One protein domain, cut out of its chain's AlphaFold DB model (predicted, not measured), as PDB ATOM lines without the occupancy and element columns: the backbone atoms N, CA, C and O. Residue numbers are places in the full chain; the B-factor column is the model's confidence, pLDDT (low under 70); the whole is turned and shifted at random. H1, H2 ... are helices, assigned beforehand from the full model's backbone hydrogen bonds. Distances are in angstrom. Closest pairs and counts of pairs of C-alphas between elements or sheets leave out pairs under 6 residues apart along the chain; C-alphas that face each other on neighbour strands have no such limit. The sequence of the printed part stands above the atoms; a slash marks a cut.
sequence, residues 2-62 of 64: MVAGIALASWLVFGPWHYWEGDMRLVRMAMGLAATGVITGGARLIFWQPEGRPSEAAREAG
ATOM      1  N   MET A   2      14.592  41.720  -3.156       71.25
ATOM      2  CA  MET A   2      13.938  41.135  -4.344       71.25
ATOM      3  C   MET A   2      13.596  39.639  -4.197       71.25
ATOM      4  O   MET A   2      12.457  39.256  -4.426       71.25
ATOM      5  N   VAL A   3      14.537  38.812  -3.720       80.38
ATOM      6  CA  VAL A   3      14.309  37.368  -3.479       80.38
ATOM      7  C   VAL A   3      13.183  37.122  -2.471       80.38
ATOM      8  O   VAL A   3      12.350  36.252  -2.684       80.38
ATOM      9  N   ALA A   4      13.112  37.926  -1.406       81.31
ATOM     10  CA  ALA A   4      12.034  37.838  -0.423       81.31
ATOM     11  C   ALA A   4      10.677  38.236  -1.028       81.31
ATOM     12  O   ALA A   4       9.676  37.578  -0.763       81.31
ATOM     13  N   GLY A   5      10.647  39.260  -1.890       78.19
ATOM     14  CA  GLY A   5       9.448  39.644  -2.642       78.19
ATOM     15  C   GLY A   5       8.971  38.544  -3.595       78.19
ATOM     16  O   GLY A   5       7.780  38.251  -3.639       78.19
ATOM     17  N   ILE A   6       9.896  37.883  -4.298       82.62
ATOM     18  CA  ILE A   6       9.590  36.746  -5.179       82.62
ATOM     19  C   ILE A   6       9.068  35.558  -4.363       82.62
ATOM     20  O   ILE A   6       8.026  35.009  -4.703       82.62
ATOM     21  N   ALA A   7       9.728  35.203  -3.258       85.75
ATOM     22  CA  ALA A   7       9.284  34.120  -2.382       85.75
ATOM     23  C   ALA A   7       7.877  34.378  -1.813       85.75
ATOM     24  O   ALA A   7       7.042  33.473  -1.791       85.75
ATOM     25  N   LEU A   8       7.584  35.623  -1.419       81.81
ATOM     26  CA  LEU A   8       6.259  36.030  -0.953       81.81
ATOM     27  C   LEU A   8       5.207  35.938  -2.068       81.81
ATOM     28  O   LEU A   8       4.105  35.449  -1.827       81.81
ATOM     29  N   ALA A   9       5.544  36.363  -3.289       80.12
ATOM     30  CA  ALA A   9       4.668  36.239  -4.452       80.12
ATOM     31  C   ALA A   9       4.386  34.767  -4.798       80.12
ATOM     32  O   ALA A   9       3.237  34.401  -5.034       80.12
ATOM     33  N   SER A  10       5.400  33.900  -4.755       83.38
ATOM     34  CA  SER A  10       5.224  32.458  -4.946       83.38
ATOM     35  C   SER A  10       4.339  31.847  -3.857       83.38
ATOM     36  O   SER A  10       3.436  31.074  -4.169       83.38
ATOM     37  N   TRP A  11       4.523  32.238  -2.594       84.88
ATOM     38  CA  TRP A  11       3.662  31.798  -1.494       84.88
ATOM     39  C   TRP A  11       2.208  32.258  -1.666       84.88
ATOM     40  O   TRP A  11       1.283  31.482  -1.449       84.88
ATOM     41  N   LEU A  12       1.988  33.489  -2.127       81.44
ATOM     42  CA  LEU A  12       0.654  34.005  -2.442       81.44
ATOM     43  C   LEU A  12      -0.040  33.223  -3.565       81.44
ATOM     44  O   LEU A  12      -1.269  33.195  -3.594       81.44
ATOM     45  N   VAL A  13       0.708  32.627  -4.496       79.88
ATOM     46  CA  VAL A  13       0.164  31.858  -5.629       79.88
ATOM     47  C   VAL A  13      -0.070  30.392  -5.263       79.88
ATOM     48  O   VAL A  13      -1.118  29.854  -5.603       79.88
ATOM     49  N   PHE A  14       0.866  29.749  -4.563       81.06
ATOM     50  CA  PHE A  14       0.830  28.303  -4.296       81.06
ATOM     51  C   PHE A  14       0.435  27.926  -2.860       81.06
ATOM     52  O   PHE A  14       0.270  26.744  -2.565       81.06
ATOM     53  N   GLY A  15       0.298  28.906  -1.963       79.25
ATOM     54  CA  GLY A  15      -0.072  28.697  -0.567       79.25
ATOM     55  C   GLY A  15      -1.487  28.125  -0.384       79.25
ATOM     56  O   GLY A  15      -2.257  28.015  -1.338       79.25
ATOM     57  N   PRO A  16      -1.855  27.750   0.851       75.62
ATOM     58  CA  PRO A  16      -3.082  27.008   1.134       75.62
ATOM     59  C   PRO A  16      -4.335  27.808   0.756       75.62
ATOM     60  O   PRO A  16      -4.726  28.718   1.478       75.62
ATOM     61  N   TRP A  17      -4.967  27.446  -0.367       68.31
ATOM     62  CA  TRP A  17      -6.087  28.168  -0.990       68.31
ATOM     63  C   TRP A  17      -7.312  28.345  -0.079       68.31
ATOM     64  O   TRP A  17      -7.911  29.411  -0.107       68.31
ATOM     65  N   HIS A  18      -7.583  27.364   0.788       70.88
ATOM     66  CA  HIS A  18      -8.738  27.307   1.698       70.88
ATOM     67  C   HIS A  18      -8.751  28.351   2.830       70.88
ATOM     68  O   HIS A  18      -9.689  28.396   3.621       70.88
ATOM     69  N   TYR A  19      -7.677  29.135   2.969       71.62
ATOM     70  CA  TYR A  19      -7.601  30.261   3.903       71.62
ATOM     71  C   TYR A  19      -7.786  31.616   3.204       71.62
ATOM     72  O   TYR A  19      -7.719  32.650   3.862       71.62
ATOM     73  N   TRP A  20      -7.975  31.653   1.879       73.94
ATOM     74  CA  TRP A  20      -8.033  32.907   1.115       73.94
ATOM     75  C   TRP A  20      -9.448  33.318   0.703       73.94
ATOM     76  O   TRP A  20      -9.607  34.315  -0.010       73.94
ATOM     77  N   GLU A  21     -10.474  32.579   1.120       77.00
ATOM     78  CA  GLU A  21     -11.863  32.983   0.933       77.00
ATOM     79  C   GLU A  21     -12.269  34.145   1.867       77.00
ATOM     80  O   GLU A  21     -11.654  34.409   2.900       77.00
ATOM     81  N   GLY A  22     -13.325  34.874   1.491       79.81
ATOM     82  CA  GLY A  22     -13.874  35.970   2.299       79.81
ATOM     83  C   GLY A  22     -12.919  37.161   2.458       79.81
ATOM     84  O   GLY A  22     -12.290  37.605   1.492       79.81
ATOM     85  N   ASP A  23     -12.816  37.687   3.680       77.38
ATOM     86  CA  ASP A  23     -12.065  38.910   4.009       77.38
ATOM     87  C   ASP A  23     -10.557  38.805   3.713       77.38
ATOM     88  O   ASP A  23      -9.893  39.793   3.381       77.38
ATOM     89  N   MET A  24     -10.006  37.589   3.735       79.62
ATOM     90  CA  MET A  24      -8.593  37.326   3.442       79.62
ATOM     91  C   MET A  24      -8.239  37.528   1.963       79.62
ATOM     92  O   MET A  24      -7.065  37.725   1.627       79.62
ATOM     93  N   ARG A  25      -9.235  37.598   1.072       81.06
ATOM     94  CA  ARG A  25      -9.027  37.915  -0.347       81.06
ATOM     95  C   ARG A  25      -8.511  39.341  -0.555       81.06
ATOM     96  O   ARG A  25      -7.674  39.557  -1.432       81.06
ATOM     97  N   LEU A  26      -8.964  40.306   0.249       83.44
ATOM     98  CA  LEU A  26      -8.485  41.691   0.163       83.44
ATOM     99  C   LEU A  26      -7.047  41.803   0.685       83.44
ATOM    100  O   LEU A  26      -6.203  42.450   0.063       83.44
ATOM    101  N   VAL A  27      -6.748  41.090   1.775       83.69
ATOM    102  CA  VAL A  27      -5.392  40.975   2.333       83.69
ATOM    103  C   VAL A  27      -4.433  40.357   1.310       83.69
ATOM    104  O   VAL A  27      -3.326  40.864   1.125       83.69
ATOM    105  N   ARG A  28      -4.878  39.337   0.557       83.44
ATOM    106  CA  ARG A  28      -4.120  38.752  -0.566       83.44
ATOM    107  C   ARG A  28      -3.748  39.781  -1.620       83.44
ATOM    108  O   ARG A  28      -2.597  39.824  -2.049       83.44
ATOM    109  N   MET A  29      -4.713  40.598  -2.043       86.06
ATOM    110  CA  MET A  29      -4.469  41.631  -3.053       86.06
ATOM    111  C   MET A  29      -3.489  42.686  -2.540       86.06
ATOM    112  O   MET A  29      -2.542  43.025  -3.249       86.06
ATOM    113  N   ALA A  30      -3.661  43.150  -1.299       89.19
ATOM    114  CA  ALA A  30      -2.755  44.116  -0.683       89.19
ATOM    115  C   ALA A  30      -1.318  43.570  -0.584       89.19
ATOM    116  O   ALA A  30      -0.368  44.258  -0.960       89.19
ATOM    117  N   MET A  31      -1.153  42.312  -0.164       85.69
ATOM    118  CA  MET A  31       0.154  41.647  -0.146       85.69
ATOM    119  C   MET A  31       0.750  41.479  -1.551       85.69
ATOM    120  O   MET A  31       1.950  41.682  -1.721       85.69
ATOM    121  N   GLY A  32      -0.058  41.147  -2.562       87.06
ATOM    122  CA  GLY A  32       0.402  41.043  -3.952       87.06
ATOM    123  C   GLY A  32       0.904  42.376  -4.516       87.06
ATOM    124  O   GLY A  32       1.956  42.430  -5.162       87.06
ATOM    125  N   LEU A  33       0.205  43.473  -4.211       89.25
ATOM    126  CA  LEU A  33       0.631  44.827  -4.575       89.25
ATOM    127  C   LEU A  33       1.918  45.223  -3.844       89.25
ATOM    128  O   LEU A  33       2.839  45.748  -4.471       89.25
ATOM    129  N   ALA A  34       2.026  44.912  -2.550       87.50
ATOM    130  CA  ALA A  34       3.241  45.155  -1.778       87.50
ATOM    131  C   ALA A  34       4.441  44.370  -2.336       87.50
ATOM    132  O   ALA A  34       5.514  44.944  -2.528       87.50
ATOM    133  N   ALA A  35       4.260  43.088  -2.668       85.56
ATOM    134  CA  ALA A  35       5.303  42.261  -3.276       85.56
ATOM    135  C   ALA A  35       5.763  42.840  -4.622       85.56
ATOM    136  O   ALA A  35       6.963  42.992  -4.853       85.56
ATOM    137  N   THR A  36       4.815  43.246  -5.471       84.62
ATOM    138  CA  THR A  36       5.105  43.917  -6.748       84.62
ATOM    139  C   THR A  36       5.899  45.204  -6.531       84.62
ATOM    140  O   THR A  36       6.913  45.424  -7.191       84.62
ATOM    141  N   GLY A  37       5.497  46.029  -5.561       86.44
ATOM    142  CA  GLY A  37       6.204  47.258  -5.204       86.44
ATOM    143  C   GLY A  37       7.638  47.008  -4.733       86.44
ATOM    144  O   GLY A  37       8.556  47.697  -5.173       86.44
ATOM    145  N   VAL A  38       7.861  45.990  -3.897       87.62
ATOM    146  CA  VAL A  38       9.200  45.617  -3.407       87.62
ATOM    147  C   VAL A  38      10.090  45.085  -4.534       87.62
ATOM    148  O   VAL A  38      11.274  45.420  -4.578       87.62
ATOM    149  N   ILE A  39       9.545  44.285  -5.453       82.44
ATOM    150  CA  ILE A  39      10.294  43.756  -6.603       82.44
ATOM    151  C   ILE A  39      10.669  44.893  -7.553       82.44
ATOM    152  O   ILE A  39      11.849  45.067  -7.856       82.44
ATOM    153  N   THR A  40       9.695  45.700  -7.973       82.75
ATOM    154  CA  THR A  40       9.918  46.816  -8.899       82.75
ATOM    155  C   THR A  40      10.810  47.885  -8.275       82.75
ATOM    156  O   THR A  40      11.727  48.375  -8.926       82.75
ATOM    157  N   GLY A  41      10.608  48.214  -6.998       84.62
ATOM    158  CA  GLY A  41      11.463  49.140  -6.258       84.62
ATOM    159  C   GLY A  41      12.890  48.616  -6.093       84.62
ATOM    160  O   GLY A  41      13.843  49.365  -6.294       84.62
ATOM    161  N   GLY A  42      13.054  47.324  -5.797       80.75
ATOM    162  CA  GLY A  42      14.363  46.673  -5.723       80.75
ATOM    163  C   GLY A  42      15.089  46.641  -7.069       80.75
ATOM    164  O   GLY A  42      16.271  46.970  -7.129       80.75
ATOM    165  N   ALA A  43      14.383  46.309  -8.152       81.31
ATOM    166  CA  ALA A  43      14.922  46.357  -9.507       81.31
ATOM    167  C   ALA A  43      15.318  47.786  -9.888       81.31
ATOM    168  O   ALA A  43      16.421  48.005 -10.379       81.31
ATOM    169  N   ARG A  44      14.464  48.770  -9.582       77.62
ATOM    170  CA  ARG A  44      14.780  50.182  -9.785       77.62
ATOM    171  C   ARG A  44      16.053  50.543  -9.030       77.62
ATOM    172  O   ARG A  44      16.957  51.045  -9.654       77.62
ATOM    173  N   LEU A  45      16.212  50.215  -7.752       79.00
ATOM    174  CA  LEU A  45      17.439  50.542  -7.006       79.00
ATOM    175  C   LEU A  45      18.731  49.968  -7.617       79.00
ATOM    176  O   LEU A  45      19.774  50.606  -7.514       79.00
ATOM    177  N   ILE A  46      18.670  48.790  -8.242       78.19
ATOM    178  CA  ILE A  46      19.836  48.148  -8.872       78.19
ATOM    179  C   ILE A  46      20.105  48.723 -10.269       78.19
ATOM    180  O   ILE A  46      21.257  48.924 -10.642       78.19
ATOM    181  N   PHE A  47      19.051  48.993 -11.039       73.38
ATOM    182  CA  PHE A  47      19.139  49.374 -12.451       73.38
ATOM    183  C   PHE A  47      18.802  50.847 -12.718       73.38
ATOM    184  O   PHE A  47      18.681  51.250 -13.873       73.38
ATOM    185  N   TRP A  48      18.631  51.666 -11.675       74.75
ATOM    186  CA  TRP A  48      18.294  53.082 -11.805       74.75
ATOM    187  C   TRP A  48      19.445  53.825 -12.466       74.75
ATOM    188  O   TRP A  48      20.474  54.100 -11.845       74.75
ATOM    189  N   GLN A  49      19.243  54.181 -13.730       66.00
ATOM    190  CA  GLN A  49      20.086  55.120 -14.446       66.00
ATOM    191  C   GLN A  49      19.340  56.453 -14.526       66.00
ATOM    192  O   GLN A  49      18.288  56.505 -15.157       66.00
ATOM    193  N   PRO A  50      19.826  57.522 -13.868       63.38
ATOM    194  CA  PRO A  50      19.239  58.841 -14.050       63.38
ATOM    195  C   PRO A  50      19.424  59.254 -15.514       63.38
ATOM    196  O   PRO A  50      20.547  59.162 -16.020       63.38
ATOM    197  N   GLU A  51      18.366  59.738 -16.171       64.81
ATOM    198  CA  GLU A  51      18.315  60.069 -17.610       64.81
ATOM    199  C   GLU A  51      19.331  61.145 -18.086       64.81
ATOM    200  O   GLU A  51      19.286  61.587 -19.229       64.81
ATOM    201  N   GLY A  52      20.273  61.566 -17.238       59.78
ATOM    202  CA  GLY A  52      21.324  62.541 -17.541       59.78
ATOM    203  C   GLY A  52      22.765  62.043 -17.399       59.78
ATOM    204  O   GLY A  52      23.679  62.848 -17.580       59.78
ATOM    205  N   ARG A  53      23.023  60.768 -17.064       59.31
ATOM    206  CA  ARG A  53      24.394  60.226 -17.133       59.31
ATOM    207  C   ARG A  53      24.616  59.560 -18.493       59.31
ATOM    208  O   ARG A  53      23.914  58.596 -18.784       59.31
ATOM    209  N   PRO A  54      25.581  60.029 -19.313       58.06
ATOM    210  CA  PRO A  54      25.995  59.288 -20.498       58.06
ATOM    211  C   PRO A  54      26.376  57.883 -20.042       58.06
ATOM    212  O   PRO A  54      27.181  57.743 -19.116       58.06
ATOM    213  N   SER A  55      25.765  56.856 -20.634       63.97
ATOM    214  CA  SER A  55      26.193  55.487 -20.367       63.97
ATOM    215  C   SER A  55      27.681  55.391 -20.708       63.97
ATOM    216  O   SER A  55      28.133  55.974 -21.697       63.97
ATOM    217  N   GLU A  56      28.472  54.695 -19.891       61.56
ATOM    218  CA  GLU A  56      29.901  54.493 -20.184       61.56
ATOM    219  C   GLU A  56      30.103  53.875 -21.580       61.56
ATOM    220  O   GLU A  56      31.051  54.231 -22.271       61.56
ATOM    221  N   ALA A  57      29.119  53.108 -22.069       58.69
ATOM    222  CA  ALA A  57      29.054  52.600 -23.438       58.69
ATOM    223  C   ALA A  57      29.022  53.697 -24.529       58.69
ATOM    224  O   ALA A  57      29.613  53.523 -25.590       58.69
ATOM    225  N   ALA A  58      28.379  54.847 -24.287       58.97
ATOM    226  CA  ALA A  58      28.413  55.991 -25.207       58.97
ATOM    227  C   ALA A  58      29.750  56.753 -25.145       58.97
ATOM    228  O   ALA A  58      30.144  57.398 -26.116       58.97
ATOM    229  N   ARG A  59      30.459  56.676 -24.011       58.84
ATOM    230  CA  ARG A  59      31.777  57.296 -23.826       58.84
ATOM    231  C   ARG A  59      32.881  56.501 -24.530       58.84
ATOM    232  O   ARG A  59      33.791  57.111 -25.078       58.84
ATOM    233  N   GLU A  60      32.765  55.174 -24.561       58.81
ATOM    234  CA  GLU A  60      33.663  54.281 -25.309       58.81
ATOM    235  C   GLU A  60      33.410  54.325 -26.824       58.81
ATOM    236  O   GLU A  60      34.357  54.291 -27.602       58.81
ATOM    237  N   ALA A  61      32.158  54.505 -27.260       62.16
ATOM    238  CA  ALA A  61      31.819  54.662 -28.679       62.16
ATOM    239  C   ALA A  61      32.264  56.008 -29.296       62.16
ATOM    240  O   ALA A  61      32.252  56.153 -30.516       62.16
ATOM    241  N   GLY A  62      32.630  56.995 -28.469       56.41
ATOM    242  CA  GLY A  62      33.136  58.306 -28.896       56.41
ATOM    243  C   GLY A  62      34.664  58.420 -28.946       56.41
ATOM    244  O   GLY A  62      35.176  59.503 -29.220       56.41
TER     245      GLY A  62
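What this domain is: This is residues 2 to 62 of the 64 residues of an uncharacterized protein of Streptomyces sp. ID38640 (UniProt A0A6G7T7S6). A helical hairpin, short H1 folded back beside long H2, continues into a tail, residues 48 to 62, that sticks out beyond H2 and holds the small H3. The printed part has 61 residues with three named helices, H1, H2 and H3 in chain order, and no named strand; the class is all helix. It is extended, with a radius of gyration of the C-alphas of 18.3 A, and its outline is a rod of 60 by 17 by 13 A.

Where its parts are: Find C-alpha 2 at (13.938, 41.135, -4.344); from there H1, residues 2 to 14, runs 18.3 A. H2, residues 24 to 47, starts at (-8.593, 37.326, 3.442) and runs 34.2 A. H3, residues 56 to 60, spans 6.4 A and ends at (33.663, 54.281, -25.309).

How they stand to each other: Look at Gly 5 and Ala 35, whose C-alphas, 4.9 A apart, are the closest where H1 and H2 touch. This hairpin has a shallow tilt of 28 degrees, opposite ways. H3 is apart from H1 and H2. In H1, H2 and H3 every O i to N i+4 pair is within hydrogen-bond range.

The domain as a whole: The C-alphas of Gly 22 and Gly 62, the two farthest apart, are 60.7 A apart. The printed part has no cut, and both links are short. Look for pLDDT under 70 at residue 17 and residues 49 to 62.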